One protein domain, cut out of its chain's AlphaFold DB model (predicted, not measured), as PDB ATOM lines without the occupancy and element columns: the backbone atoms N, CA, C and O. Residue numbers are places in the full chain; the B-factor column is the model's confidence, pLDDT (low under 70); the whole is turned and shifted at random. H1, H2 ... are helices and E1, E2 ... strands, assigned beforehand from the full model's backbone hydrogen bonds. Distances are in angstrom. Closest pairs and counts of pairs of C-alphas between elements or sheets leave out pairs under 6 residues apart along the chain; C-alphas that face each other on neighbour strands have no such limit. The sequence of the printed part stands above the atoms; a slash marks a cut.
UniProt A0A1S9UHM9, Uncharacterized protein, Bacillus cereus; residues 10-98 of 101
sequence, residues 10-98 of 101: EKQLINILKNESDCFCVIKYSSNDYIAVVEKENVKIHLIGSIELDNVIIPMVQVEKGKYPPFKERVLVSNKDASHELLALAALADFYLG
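This is residues 10 to 98 of the 101 residues of an uncharacterized protein of Bacillus cereus (UniProt A0A1S9UHM9). What is the main picture? One strongly twisted sheet of five strands curls round the helix H1 on one face, while the longer helix H2 packs across its other face, making three layers. What is it made of? The printed part has 89 residues, with two named helices and five named strands in the order H1, E1, E2, E3, E4, E5, H2, a mixed class of helices and strands; the sheet is mixed, in the order E3, E4, E2, E1, E5. How large is it? It is compact and rounded, with a radius of gyration of the C-alphas of 11.7 A and spans of 30 by 26 by 24 A.

Where does the printed part begin? H1 is residues 10 to 20, 15.3 A long, with C-alpha 10 at (53.820, 37.513, -33.834). Where are the strands? E1 is residues 24 to 30, 18.9 A; E2 residues 33 to 40, 23.1 A; and E3 residues 47 to 53, 19.3 A. E4, residues 56 to 64, is 25.8 A long and starts at C-alpha 56, (51.041, 30.720, -24.909); E5 is residues 74 to 78, 13.3 A. What comes last? H2 is residues 84 to 97, 20.0 A long, with C-alpha 97 at (41.226, 21.914, -28.417).

How are the strands paired? E1 and E2 are an antiparallel hairpin, with N 27 and O 35 within hydrogen-bond range at 2.8 A, and so are E3 and E4, with N 49 and O 60 at 2.8 A. E4 and E2 are parallel at 27 degrees, with N 38 and O 61 at 2.8 A; E1 and E5 are parallel at 22 degrees, with N 26 and O 75 at 2.9 A. How does H1 sit? H1 is on the sheet, which curls round it; its closest C-alphas to E1 are those of Leu 17 and Phe 24, 6.9 A apart. Where is H2? It is on the opposite face at a height over the sheet of 8.3 A, across the strands, at 72 degrees to E2 on the local plane; the closest C-alphas of H2 and E4, Ala 93 and Val 61, are 6.0 A apart. Are the helix backbones complete? In H1 and H2 every O i to N i+4 pair is within hydrogen-bond range.

How far does it reach? The two C-alphas farthest apart, those of Ser 31 and Asn 42, are 32.4 A apart. Are there cuts or long links? The printed part has no cut, and no link is long. Where is confidence low? In this predicted model the pLDDT is under 70 at residues 44 to 45 and 69 to 74, of which 74 belongs to E5; the mean of the printed part is 83.1.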
ATOM      1  N   GLU A  10      54.197  37.552 -32.420       85.31
ATOM      2  CA  GLU A  10      53.820  37.513 -33.834       85.31
ATOM      3  C   GLU A  10      55.008  37.148 -34.726       85.31
ATOM      4  O   GLU A  10      54.909  36.242 -35.554       85.31
ATOM      5  N   LYS A  11      56.159  37.811 -34.552       86.12
ATOM      6  CA  LYS A  11      57.363  37.511 -35.342       86.12
ATOM      7  C   LYS A  11      57.852  36.090 -35.114       86.12
ATOM      8  O   LYS A  11      58.269  35.443 -36.074       86.12
ATOM      9  N   GLN A  12      57.820  35.605 -33.873       88.25
ATOM     10  CA  GLN A  12      58.241  34.237 -33.575       88.25
ATOM     11  C   GLN A  12      57.306  33.208 -34.201       88.25
ATOM     12  O   GLN A  12      57.780  32.309 -34.896       88.25
ATOM     13  N   LEU A  13      55.993  33.388 -34.038       88.75
ATOM     14  CA  LEU A  13      54.989  32.526 -34.648       88.75
ATOM     15  C   LEU A  13      55.154  32.478 -36.169       88.75
ATOM     16  O   LEU A  13      55.255  31.400 -36.745       88.75
ATOM     17  N   ILE A  14      55.270  33.638 -36.819       88.19
ATOM     18  CA  ILE A  14      55.483  33.727 -38.269       88.19
ATOM     19  C   ILE A  14      56.773  33.007 -38.686       88.19
ATOM     20  O   ILE A  14      56.795  32.354 -39.726       88.19
ATOM     21  N   ASN A  15      57.853  33.109 -37.908       88.62
ATOM     22  CA  ASN A  15      59.109  32.427 -38.221       88.62
ATOM     23  C   ASN A  15      59.003  30.902 -38.086       88.62
ATOM     24  O   ASN A  15      59.547  30.196 -38.930       88.62
ATOM     25  N   ILE A  16      58.288  30.396 -37.077       89.38
ATOM     26  CA  ILE A  16      58.007  28.959 -36.949       89.38
ATOM     27  C   ILE A  16      57.194  28.478 -38.148       89.38
ATOM     28  O   ILE A  16      57.580  27.517 -38.809       89.38
ATOM     29  N   LEU A  17      56.113  29.184 -38.481       89.12
ATOM     30  CA  LEU A  17      55.223  28.796 -39.574       89.12
ATOM     31  C   LEU A  17      55.916  28.828 -40.940       89.12
ATOM     32  O   LEU A  17      55.664  27.947 -41.755       89.12
ATOM     33  N   LYS A  18      56.848  29.764 -41.166       87.12
ATOM     34  CA  LYS A  18      57.697  29.794 -42.373       87.12
ATOM     35  C   LYS A  18      58.589  28.566 -42.530       87.12
ATOM     36  O   LYS A  18      58.899  28.205 -43.658       87.12
ATOM     37  N   ASN A  19      59.039  27.968 -41.428       85.56
ATOM     38  CA  ASN A  19      59.819  26.731 -41.480       85.56
ATOM     39  C   ASN A  19      58.919  25.506 -41.695       85.56
ATOM     40  O   ASN A  19      59.388  24.482 -42.181       85.56
ATOM     41  N   GLU A  20      57.641  25.617 -41.328       82.69
ATOM     42  CA  GLU A  20      56.663  24.532 -41.383       82.69
ATOM     43  C   GLU A  20      55.964  24.427 -42.751       82.69
ATOM     44  O   GLU A  20      55.638  23.324 -43.195       82.69
ATOM     45  N   SER A  21      55.703  25.562 -43.413       82.50
ATOM     46  CA  SER A  21      55.101  25.623 -44.748       82.50
ATOM     47  C   SER A  21      55.363  26.951 -45.464       82.50
ATOM     48  O   SER A  21      55.479  28.015 -44.855       82.50
ATOM     49  N   ASP A  22      55.357  26.896 -46.795       79.75
ATOM     50  CA  ASP A  22      55.409  28.075 -47.653       79.75
ATOM     51  C   ASP A  22      54.105  28.885 -47.666       79.75
ATOM     52  O   ASP A  22      54.165  30.084 -47.961       79.75
ATOM     53  N   CYS A  23      52.970  28.257 -47.325       86.19
ATOM     54  CA  CYS A  23      51.636  28.856 -47.344       86.19
ATOM     55  C   CYS A  23      50.941  28.691 -45.981       86.19
ATOM     56  O   CYS A  23      50.587  27.585 -45.562       86.19
ATOM     57  N   PHE A  24      50.755  29.807 -45.275       87.75
ATOM     58  CA  PHE A  24      50.066  29.842 -43.987       87.75
ATOM     59  C   PHE A  24      49.369  31.186 -43.750       87.75
ATOM     60  O   PHE A  24      49.731  32.227 -44.302       87.75
ATOM     61  N   CYS A  25      48.392  31.170 -42.853       89.44
ATOM     62  CA  CYS A  25      47.694  32.345 -42.366       89.44
ATOM     63  C   CYS A  25      47.643  32.323 -40.838       89.44
ATOM     64  O   CYS A  25      47.512  31.261 -40.230       89.44
ATOM     65  N   VAL A  26      47.734  33.490 -40.209       89.88
ATOM     66  CA  VAL A  26      47.540  33.641 -38.764       89.88
ATOM     67  C   VAL A  26      46.372  34.583 -38.537       89.88
ATOM     68  O   VAL A  26      46.407  35.727 -38.982       89.88
ATOM     69  N   ILE A  27      45.355  34.124 -37.814       90.06
ATOM     70  CA  ILE A  27      44.247  34.962 -37.361       90.06
ATOM     71  C   ILE A  27      44.582  35.491 -35.975       90.06
ATOM     72  O   ILE A  27      44.847  34.711 -35.065       90.06
ATOM     73  N   LYS A  28      44.537  36.810 -35.809       90.25
ATOM     74  CA  LYS A  28      44.691  37.500 -34.532       90.25
ATOM     75  C   LYS A  28      43.327  37.891 -33.969       90.25
ATOM     76  O   LYS A  28      42.595  38.658 -34.595       90.25
ATOM     77  N   TYR A  29      43.023  37.417 -32.765       86.06
ATOM     78  CA  TYR A  29      41.806  37.765 -32.023       86.06
ATOM     79  C   TYR A  29      42.067  38.891 -31.018       86.06
ATOM     80  O   TYR A  29      41.280  39.831 -30.905       86.06
ATOM     81  N   SER A  30      43.197  38.831 -30.309       82.62
ATOM     82  CA  SER A  30      43.608  39.838 -29.324       82.62
ATOM     83  C   SER A  30      45.140  39.932 -29.223       82.62
ATOM     84  O   SER A  30      45.853  39.424 -30.085       82.62
ATOM     85  N   SER A  31      45.688  40.630 -28.220       77.19
ATOM     86  CA  SER A  31      47.137  40.880 -28.111       77.19
ATOM     87  C   SER A  31      47.993  39.609 -28.067       77.19
ATOM     88  O   SER A  31      49.081  39.616 -28.636       77.19
ATOM     89  N   ASN A  32      47.499  38.539 -27.436       79.12
ATOM     90  CA  ASN A  32      48.219  37.270 -27.258       79.12
ATOM     91  C   ASN A  32      47.408  36.065 -27.759       79.12
ATOM     92  O   ASN A  32      47.667  34.935 -27.361       79.12
ATOM     93  N   ASP A  33      46.395  36.318 -28.586       84.69
ATOM     94  CA  ASP A  33      45.434  35.306 -28.997       84.69
ATOM     95  C   ASP A  33      45.449  35.148 -30.516       84.69
ATOM     96  O   ASP A  33      45.073  36.066 -31.259       84.69
ATOM     97  N   TYR A  34      45.932  33.985 -30.944       88.81
ATOM     98  CA  TYR A  34      46.208  33.651 -32.330       88.81
ATOM     99  C   TYR A  34      45.694  32.256 -32.662       88.81
ATOM    100  O   TYR A  34      45.685  31.371 -31.804       88.81
ATOM    101  N   ILE A  35      45.330  32.054 -33.926       90.56
ATOM    102  CA  ILE A  35      45.097  30.736 -34.519       90.56
ATOM    103  C   ILE A  35      45.858  30.668 -35.835       90.56
ATOM    104  O   ILE A  35      45.731  31.555 -36.680       90.56
ATOM    105  N   ALA A  36      46.663  29.625 -36.004       90.56
ATOM    106  CA  ALA A  36      47.418  29.379 -37.221       90.56
ATOM    107  C   ALA A  36      46.665  28.413 -38.142       90.56
ATOM    108  O   ALA A  36      46.163  27.377 -37.713       90.56
ATOM    109  N   VAL A  37      46.633  28.724 -39.431       89.69
ATOM    110  CA  VAL A  37      46.156  27.831 -40.485       89.69
ATOM    111  C   VAL A  37      47.308  27.603 -41.448       89.69
ATOM    112  O   VAL A  37      47.893  28.556 -41.954       89.69
ATOM    113  N   VAL A  38      47.666  26.344 -41.671       89.38
ATOM    114  CA  VAL A  38      48.856  25.957 -42.434       89.38
ATOM    115  C   VAL A  38      48.444  25.031 -43.560       89.38
ATOM    116  O   VAL A  38      47.822  23.997 -43.326       89.38
ATOM    117  N   GLU A  39      48.810  25.367 -44.787       87.31
ATOM    118  CA  GLU A  39      48.611  24.471 -45.918       87.31
ATOM    119  C   GLU A  39      49.795  23.517 -46.054       87.31
ATOM    120  O   GLU A  39      50.943  23.949 -45.992       87.31
ATOM    121  N   LYS A  40      49.557  22.222 -46.270       86.50
ATOM    122  CA  LYS A  40      50.625  21.243 -46.516       86.50
ATOM    123  C   LYS A  40      50.273  20.274 -47.637       86.50
ATOM    124  O   LYS A  40      49.124  19.857 -47.796       86.50
ATOM    125  N   GLU A  41      51.302  19.873 -48.378       79.62
ATOM    126  CA  GLU A  41      51.245  18.737 -49.297       79.62
ATOM    127  C   GLU A  41      51.036  17.468 -48.439       79.62
ATOM    128  O   GLU A  41      51.848  17.196 -47.552       79.62
ATOM    129  N   ASN A  42      49.972  16.691 -48.683       77.88
ATOM    130  CA  ASN A  42      49.623  15.412 -48.016       77.88
ATOM    131  C   ASN A  42      48.726  15.434 -46.754       77.88
ATOM    132  O   ASN A  42      48.656  14.425 -46.046       77.88
ATOM    133  N   VAL A  43      47.972  16.501 -46.475       79.44
ATOM    134  CA  VAL A  43      46.937  16.471 -45.416       79.44
ATOM    135  C   VAL A  43      45.606  15.967 -45.989       79.44
ATOM    136  O   VAL A  43      45.010  16.634 -46.821       79.44
ATOM    137  N   LYS A  44      45.114  14.795 -45.556       68.25
ATOM    138  CA  LYS A  44      43.870  14.186 -46.097       68.25
ATOM    139  C   LYS A  44      42.592  14.587 -45.354       68.25
ATOM    140  O   LYS A  44      41.528  14.720 -45.954       68.25
ATOM    141  N   ILE A  45      42.696  14.728 -44.041       69.56
ATOM    142  CA  ILE A  45      41.621  15.052 -43.100       69.56
ATOM    143  C   ILE A  45      42.297  16.039 -42.155       69.56
ATOM    144  O   ILE A  45      43.397  15.745 -41.695       69.56
ATOM    145  N   HIS A  46      41.740  17.233 -41.987       77.75
ATOM    146  CA  HIS A  46      42.339  18.351 -41.250       77.75
ATOM    147  C   HIS A  46      43.100  17.893 -40.005       77.75
ATOM    148  O   HIS A  46      42.546  17.164 -39.184       77.75
ATOM    149  N   LEU A  47      44.358  18.314 -39.863       82.12
ATOM    150  CA  LEU A  47      45.169  17.944 -38.706       82.12
ATOM    151  C   LEU A  47      45.244  19.122 -37.745       82.12
ATOM    152  O   LEU A  47      45.784  20.174 -38.075       82.12
ATOM    153  N   ILE A  48      44.674  18.942 -36.560       85.44
ATOM    154  CA  ILE A  48      44.607  19.974 -35.529       85.44
ATOM    155  C   ILE A  48      45.739  19.726 -34.539       85.44
ATOM    156  O   ILE A  48      45.954  18.600 -34.090       85.44
ATOM    157  N   GLY A  49      46.478  20.779 -34.225       86.25
ATOM    158  CA  GLY A  49      47.587  20.758 -33.286       86.25
ATOM    159  C   GLY A  49      47.707  22.088 -32.558       86.25
ATOM    160  O   GLY A  49      46.821  22.937 -32.620       86.25
ATOM    161  N   SER A  50      48.824  22.281 -31.869       87.25
ATOM    162  CA  SER A  50      49.139  23.553 -31.227       87.25
ATOM    163  C   SER A  50      50.629  23.857 -31.320       87.25
ATOM    164  O   SER A  50      51.447  22.957 -31.508       87.25
ATOM    165  N   ILE A  51      50.959  25.140 -31.228       88.56
ATOM    166  CA  ILE A  51      52.317  25.669 -31.152       88.56
ATOM    167  C   ILE A  51      52.457  26.313 -29.775       88.56
ATOM    168  O   ILE A  51      51.658  27.176 -29.416       88.56
ATOM    169  N   GLU A  52      53.457  25.895 -29.006       85.62
ATOM    170  CA  GLU A  52      53.758  26.482 -27.701       85.62
ATOM    171  C   GLU A  52      54.853  27.546 -27.852       85.62
ATOM    172  O   GLU A  52      55.948  27.262 -28.340       85.62
ATOM    173  N   LEU A  53      54.543  28.785 -27.468       85.12
ATOM    174  CA  LEU A  53      55.432  29.945 -27.572       85.12
ATOM    175  C   LEU A  53      55.291  30.818 -26.326       85.12
ATOM    176  O   LEU A  53      54.206  31.323 -26.061       85.12
ATOM    177  N   ASP A  54      56.372  31.019 -25.569       79.56
ATOM    178  CA  ASP A  54      56.397  31.878 -24.370       79.56
ATOM    179  C   ASP A  54      55.225  31.634 -23.386       79.56
ATOM    180  O   ASP A  54      54.614  32.572 -22.872       79.56
ATOM    181  N   ASN A  55      54.909  30.361 -23.106       78.00
ATOM    182  CA  ASN A  55      53.763  29.914 -22.287       78.00
ATOM    183  C   ASN A  55      52.371  30.239 -22.871       78.00
ATOM    184  O   ASN A  55      51.367  30.179 -22.159       78.00
ATOM    185  N   VAL A  56      52.289  30.580 -24.156       82.12
ATOM    186  CA  VAL A  56      51.041  30.720 -24.909       82.12
ATOM    187  C   VAL A  56      50.869  29.492 -25.797       82.12
ATOM    188  O   VAL A  56      51.744  29.163 -26.599       82.12
ATOM    189  N   ILE A  57      49.722  28.826 -25.669       85.06
ATOM    190  CA  ILE A  57      49.320  27.731 -26.556       85.06
ATOM    191  C   ILE A  57      48.534  28.337 -27.716       85.06
ATOM    192  O   ILE A  57      47.463  28.919 -27.525       85.06
ATOM    193  N   ILE A  58      49.078  28.209 -28.921       89.38
ATOM    194  CA  ILE A  58      48.508  28.755 -30.150       89.38
ATOM    195  C   ILE A  58      47.914  27.597 -30.957       89.38
ATOM    196  O   ILE A  58      48.668  26.759 -31.454       89.38
ATOM    197  N   PRO A  59      46.581  27.518 -31.098       90.81
ATOM    198  CA  PRO A  59      45.923  26.538 -31.951       90.81
ATOM    199  C   PRO A  59      46.424  26.590 -33.382       90.81
ATOM    200  O   PRO A  59      46.658  27.665 -33.938       90.81
ATOM    201  N   MET A  60      46.539  25.419 -33.991       91.00
ATOM    202  CA  MET A  60      46.952  25.272 -35.374       91.00
ATOM    203  C   MET A  60      46.048  24.274 -36.094       91.00
ATOM    204  O   MET A  60      45.789  23.186 -35.585       91.00
ATOM    205  N   VAL A  61      45.638  24.609 -37.315       90.56
ATOM    206  CA  VAL A  61      44.971  23.684 -38.238       90.56
ATOM    207  C   VAL A  61      45.823  23.525 -39.479       90.56
ATOM    208  O   VAL A  61      46.135  24.497 -40.158       90.56
ATOM    209  N   GLN A  62      46.178  22.288 -39.791       89.88
ATOM    210  CA  GLN A  62      46.810  21.933 -41.048       89.88
ATOM    211  C   GLN A  62      45.736  21.469 -42.028       89.88
ATOM    212  O   GLN A  62      44.886  20.636 -41.695       89.88
ATOM    213  N   VAL A  63      45.784  22.007 -43.240       88.81
ATOM    214  CA  VAL A  63      44.858  21.694 -44.328       88.81
ATOM    215  C   VAL A  63      45.616  21.290 -45.583       88.81
ATOM    216  O   VAL A  63      46.807  21.561 -45.735       88.81
ATOM    217  N   GLU A  64      44.917  20.616 -46.487       87.50
ATOM    218  CA  GLU A  64      45.452  20.268 -47.800       87.50
ATOM    219  C   GLU A  64      45.717  21.537 -48.613       87.50
ATOM    220  O   GLU A  64      44.846  22.406 -48.728       87.50
ATOM    221  N   LYS A  65      46.918  21.639 -49.180       84.56
ATOM    222  CA  LYS A  65      47.315  22.796 -49.981       84.56
ATOM    223  C   LYS A  65      46.428  22.977 -51.211       84.56
ATOM    224  O   LYS A  65      46.106  22.012 -51.900       84.56
ATOM    225  N   GLY A  66      46.024  24.220 -51.477       78.88
ATOM    226  CA  GLY A  66      45.181  24.573 -52.627       78.88
ATOM    227  C   GLY A  66      43.717  24.118 -52.543       78.88
ATOM    228  O   GLY A  66      42.959  24.341 -53.486       78.88
ATOM    229  N   LYS A  67      43.294  23.498 -51.432       77.81
ATOM    230  CA  LYS A  67      41.894  23.098 -51.202       77.81
ATOM    231  C   LYS A  67      41.000  24.270 -50.807       77.81
ATOM    232  O   LYS A  67      39.796  24.241 -51.056       77.81
ATOM    233  N   TYR A  68      41.588  25.277 -50.175       72.44
ATOM    234  CA  TYR A  68      40.919  26.510 -49.788       72.44
ATOM    235  C   TYR A  68      41.335  27.628 -50.755       72.44
ATOM    236  O   TYR A  68      42.443  27.571 -51.295       72.44
ATOM    237  N   PRO A  69      40.460  28.618 -51.036       64.62
ATOM    238  CA  PRO A  69      40.836  29.782 -51.838       64.62
ATOM    239  C   PRO A  69      42.120  30.378 -51.266       64.62
ATOM    240  O   PRO A  69      42.258  30.362 -50.042       64.62
ATOM    241  N   PRO A  70      43.041  30.893 -52.101       57.31
ATOM    242  CA  PRO A  70      44.386  31.215 -51.660       57.31
ATOM    243  C   PRO A  70      44.321  32.134 -50.446       57.31
ATOM    244  O   PRO A  70      43.972  33.316 -50.554       57.31
ATOM    245  N   PHE A  71      44.687  31.589 -49.283       63.72
ATOM    246  CA  PHE A  71      45.185  32.426 -48.214       63.72
ATOM    247  C   PHE A  71      46.328  33.207 -48.857       63.72
ATOM    248  O   PHE A  71      47.207  32.616 -49.486       63.72
ATOM    249  N   LYS A  72      46.293  34.542 -48.808       58.72
ATOM    250  CA  LYS A  72      47.453  35.324 -49.246       58.72
ATOM    251  C   LYS A  72      48.643  34.753 -48.477       58.72
ATOM    252  O   LYS A  72      48.584  34.722 -47.254       58.72
ATOM    253  N   GLU A  73      49.648  34.250 -49.191       57.44
ATOM    254  CA  GLU A  73      50.471  33.106 -48.754       57.44
ATOM    255  C   GLU A  73      51.143  33.239 -47.377       57.44
ATOM    256  O   GLU A  73      51.592  32.239 -46.826       57.44
ATOM    257  N   ARG A  74      51.247  34.439 -46.799       62.69
ATOM    258  CA  ARG A  74      51.885  34.692 -45.498       62.69
ATOM    259  C   ARG A  74      51.271  35.915 -44.832       62.69
ATOM    260  O   ARG A  74      51.898  36.976 -44.800       62.69
ATOM    261  N   VAL A  75      50.035  35.815 -44.355       76.44
ATOM    262  CA  VAL A  75      49.337  36.982 -43.799       76.44
ATOM    263  C   VAL A  75      48.931  36.763 -42.347       76.44
ATOM    264  O   VAL A  75      48.327  35.758 -41.985       76.44
ATOM    265  N   LEU A  76      49.279  37.747 -41.518       84.50
ATOM    266  CA  LEU A  76      48.631  37.991 -40.239       84.50
ATOM    267  C   LEU A  76      47.365  38.805 -40.525       84.50
ATOM    268  O   LEU A  76      47.461  39.939 -40.998       84.50
ATOM    269  N   VAL A  77      46.196  38.228 -40.272       88.00
ATOM    270  CA  VAL A  77      44.898  38.894 -40.430       88.00
ATOM    271  C   VAL A  77      44.271  39.125 -39.062       88.00
ATOM    272  O   VAL A  77      44.400  38.302 -38.160       88.00
ATOM    273  N   SER A  78      43.556  40.232 -38.899       87.62
ATOM    274  CA  SER A  78      42.637  40.393 -37.771       87.62
ATOM    275  C   SER A  78      41.419  39.488 -37.968       87.62
ATOM    276  O   SER A  78      40.996  39.275 -39.105       87.62
ATOM    277  N   ASN A  79      40.802  39.002 -36.891       87.62
ATOM    278  CA  ASN A  79      39.573  38.205 -36.975       87.62
ATOM    279  C   ASN A  79      38.424  38.918 -37.719       87.62
ATOM    280  O   ASN A  79      37.619  38.257 -38.366       87.62
ATOM    281  N   LYS A  80      38.370  40.255 -37.677       87.31
ATOM    282  CA  LYS A  80      37.374  41.070 -38.399       87.31
ATOM    283  C   LYS A  80      37.594  41.109 -39.911       87.31
ATOM    284  O   LYS A  80      36.651  41.377 -40.645       87.31
ATOM    285  N   ASP A  81      38.828  40.860 -40.345       86.19
ATOM    286  CA  ASP A  81      39.260  40.942 -41.743       86.19
ATOM    287  C   ASP A  81      39.497  39.547 -42.354       86.19
ATOM    288  O   ASP A  81      39.848  39.422 -43.529       86.19
ATOM    289  N   ALA A  82      39.336  38.489 -41.554       85.12
ATOM    290  CA  ALA A  82      39.458  37.102 -41.974       85.12
ATOM    291  C   ALA A  82      38.262  36.682 -42.842       85.12
ATOM    292  O   ALA A  82      37.120  37.064 -42.581       85.12
ATOM    293  N   SER A  83      38.510  35.857 -43.863       84.88
ATOM    294  CA  SER A  83      37.424  35.286 -44.667       84.88
ATOM    295  C   SER A  83      36.602  34.281 -43.850       84.88
ATOM    296  O   SER A  83      37.096  33.699 -42.880       84.88
ATOM    297  N   HIS A  84      35.352  34.036 -44.251       86.06
ATOM    298  CA  HIS A  84      34.484  33.078 -43.559       86.06
ATOM    299  C   HIS A  84      35.068  31.659 -43.545       86.06
ATOM    300  O   HIS A  84      34.922  30.948 -42.556       86.06
ATOM    301  N   GLU A  85      35.759  31.249 -44.608       84.44
ATOM    302  CA  GLU A  85      36.423  29.948 -44.701       84.44
ATOM    303  C   GLU A  85      37.557  29.829 -43.680       84.44
ATOM    304  O   GLU A  85      37.688  28.807 -43.007       84.44
ATOM    305  N   LEU A  86      38.351  30.892 -43.534       85.06
ATOM    306  CA  LEU A  86      39.447  30.948 -42.576       85.06
ATOM    307  C   LEU A  86      38.920  30.922 -41.130       85.06
ATOM    308  O   LEU A  86      39.445  30.184 -40.297       85.06
ATOM    309  N   LEU A  87      37.845  31.667 -40.851       87.81
ATOM    310  CA  LEU A  87      37.165  31.649 -39.553       87.81
ATOM    311  C   LEU A  87      36.551  30.278 -39.238       87.81
ATOM    312  O   LEU A  87      36.630  29.825 -38.101       87.81
ATOM    313  N   ALA A  88      35.979  29.590 -40.229       87.62
ATOM    314  CA  ALA A  88      35.428  28.248 -40.046       87.62
ATOM    315  C   ALA A  88      36.518  27.215 -39.711       87.62
ATOM    316  O   ALA A  88      36.318  26.364 -38.845       87.62
ATOM    317  N   LEU A  89      37.684  27.304 -40.360       87.56
ATOM    318  CA  LEU A  89      38.841  26.469 -40.026       87.56
ATOM    319  C   LEU A  89      39.358  26.759 -38.617       87.56
ATOM    320  O   LEU A  89      39.649  25.833 -37.870       87.56
ATOM    321  N   ALA A  90      39.435  28.028 -38.232       84.88
ATOM    322  CA  ALA A  90      39.859  28.406 -36.894       84.88
ATOM    323  C   ALA A  90      38.892  27.924 -35.803       84.88
ATOM    324  O   ALA A  90      39.333  27.338 -34.817       84.88
ATOM    325  N   ALA A  91      37.583  28.052 -36.033       86.19
ATOM    326  CA  ALA A  91      36.559  27.521 -35.137       86.19
ATOM    327  C   ALA A  91      36.663  25.994 -34.963       86.19
ATOM    328  O   ALA A  91      36.369  25.471 -33.889       86.19
ATOM    329  N   LEU A  92      37.113  25.268 -35.997       85.81
ATOM    330  CA  LEU A  92      37.409  23.839 -35.889       85.81
ATOM    331  C   LEU A  92      38.558  23.588 -34.898       85.81
ATOM    332  O   LEU A  92      38.439  22.716 -34.042       85.81
ATOM    333  N   ALA A  93      39.646  24.357 -34.989       84.56
ATOM    334  CA  ALA A  93      40.772  24.270 -34.053       84.56
ATOM    335  C   ALA A  93      40.329  24.520 -32.607       84.56
ATOM    336  O   ALA A  93      40.634  23.723 -31.720       84.56
ATOM    337  N   ASP A  94      39.583  25.604 -32.397       82.50
ATOM    338  CA  ASP A  94      39.083  26.012 -31.084       82.50
ATOM    339  C   ASP A  94      38.176  24.942 -30.474       82.50
ATOM    340  O   ASP A  94      38.367  24.544 -29.321       82.50
ATOM    341  N   PHE A  95      37.244  24.402 -31.268       82.19
ATOM    342  CA  PHE A  95      36.343  23.336 -30.836       82.19
ATOM    343  C   PHE A  95      37.103  22.075 -30.405       82.19
ATOM    344  O   PHE A  95      36.846  21.538 -29.328       82.19
ATOM    345  N   TYR A  96      38.054  21.603 -31.217       80.88
ATOM    346  CA  TYR A  96      38.785  20.363 -30.935       80.88
ATOM    347  C   TYR A  96      39.757  20.481 -29.760       80.88
ATOM    348  O   TYR A  96      39.996  19.493 -29.067       80.88
ATOM    349  N   LEU A  97      40.317  21.667 -29.533       78.44
ATOM    350  CA  LEU A  97      41.226  21.914 -28.417       78.44
ATOM    351  C   LEU A  97      40.492  22.342 -27.136       78.44
ATOM    352  O   LEU A  97      41.129  22.489 -26.094       78.44
ATOM    353  N   GLY A  98      39.168  22.526 -27.190       74.06
ATOM    354  CA  GLY A  98      38.356  22.962 -26.051       74.06
ATOM    355  C   GLY A  98      38.631  24.407 -25.627       74.06
ATOM    356  O   GLY A  98      38.418  24.765 -24.468       74.06
TER     357      GLY A  98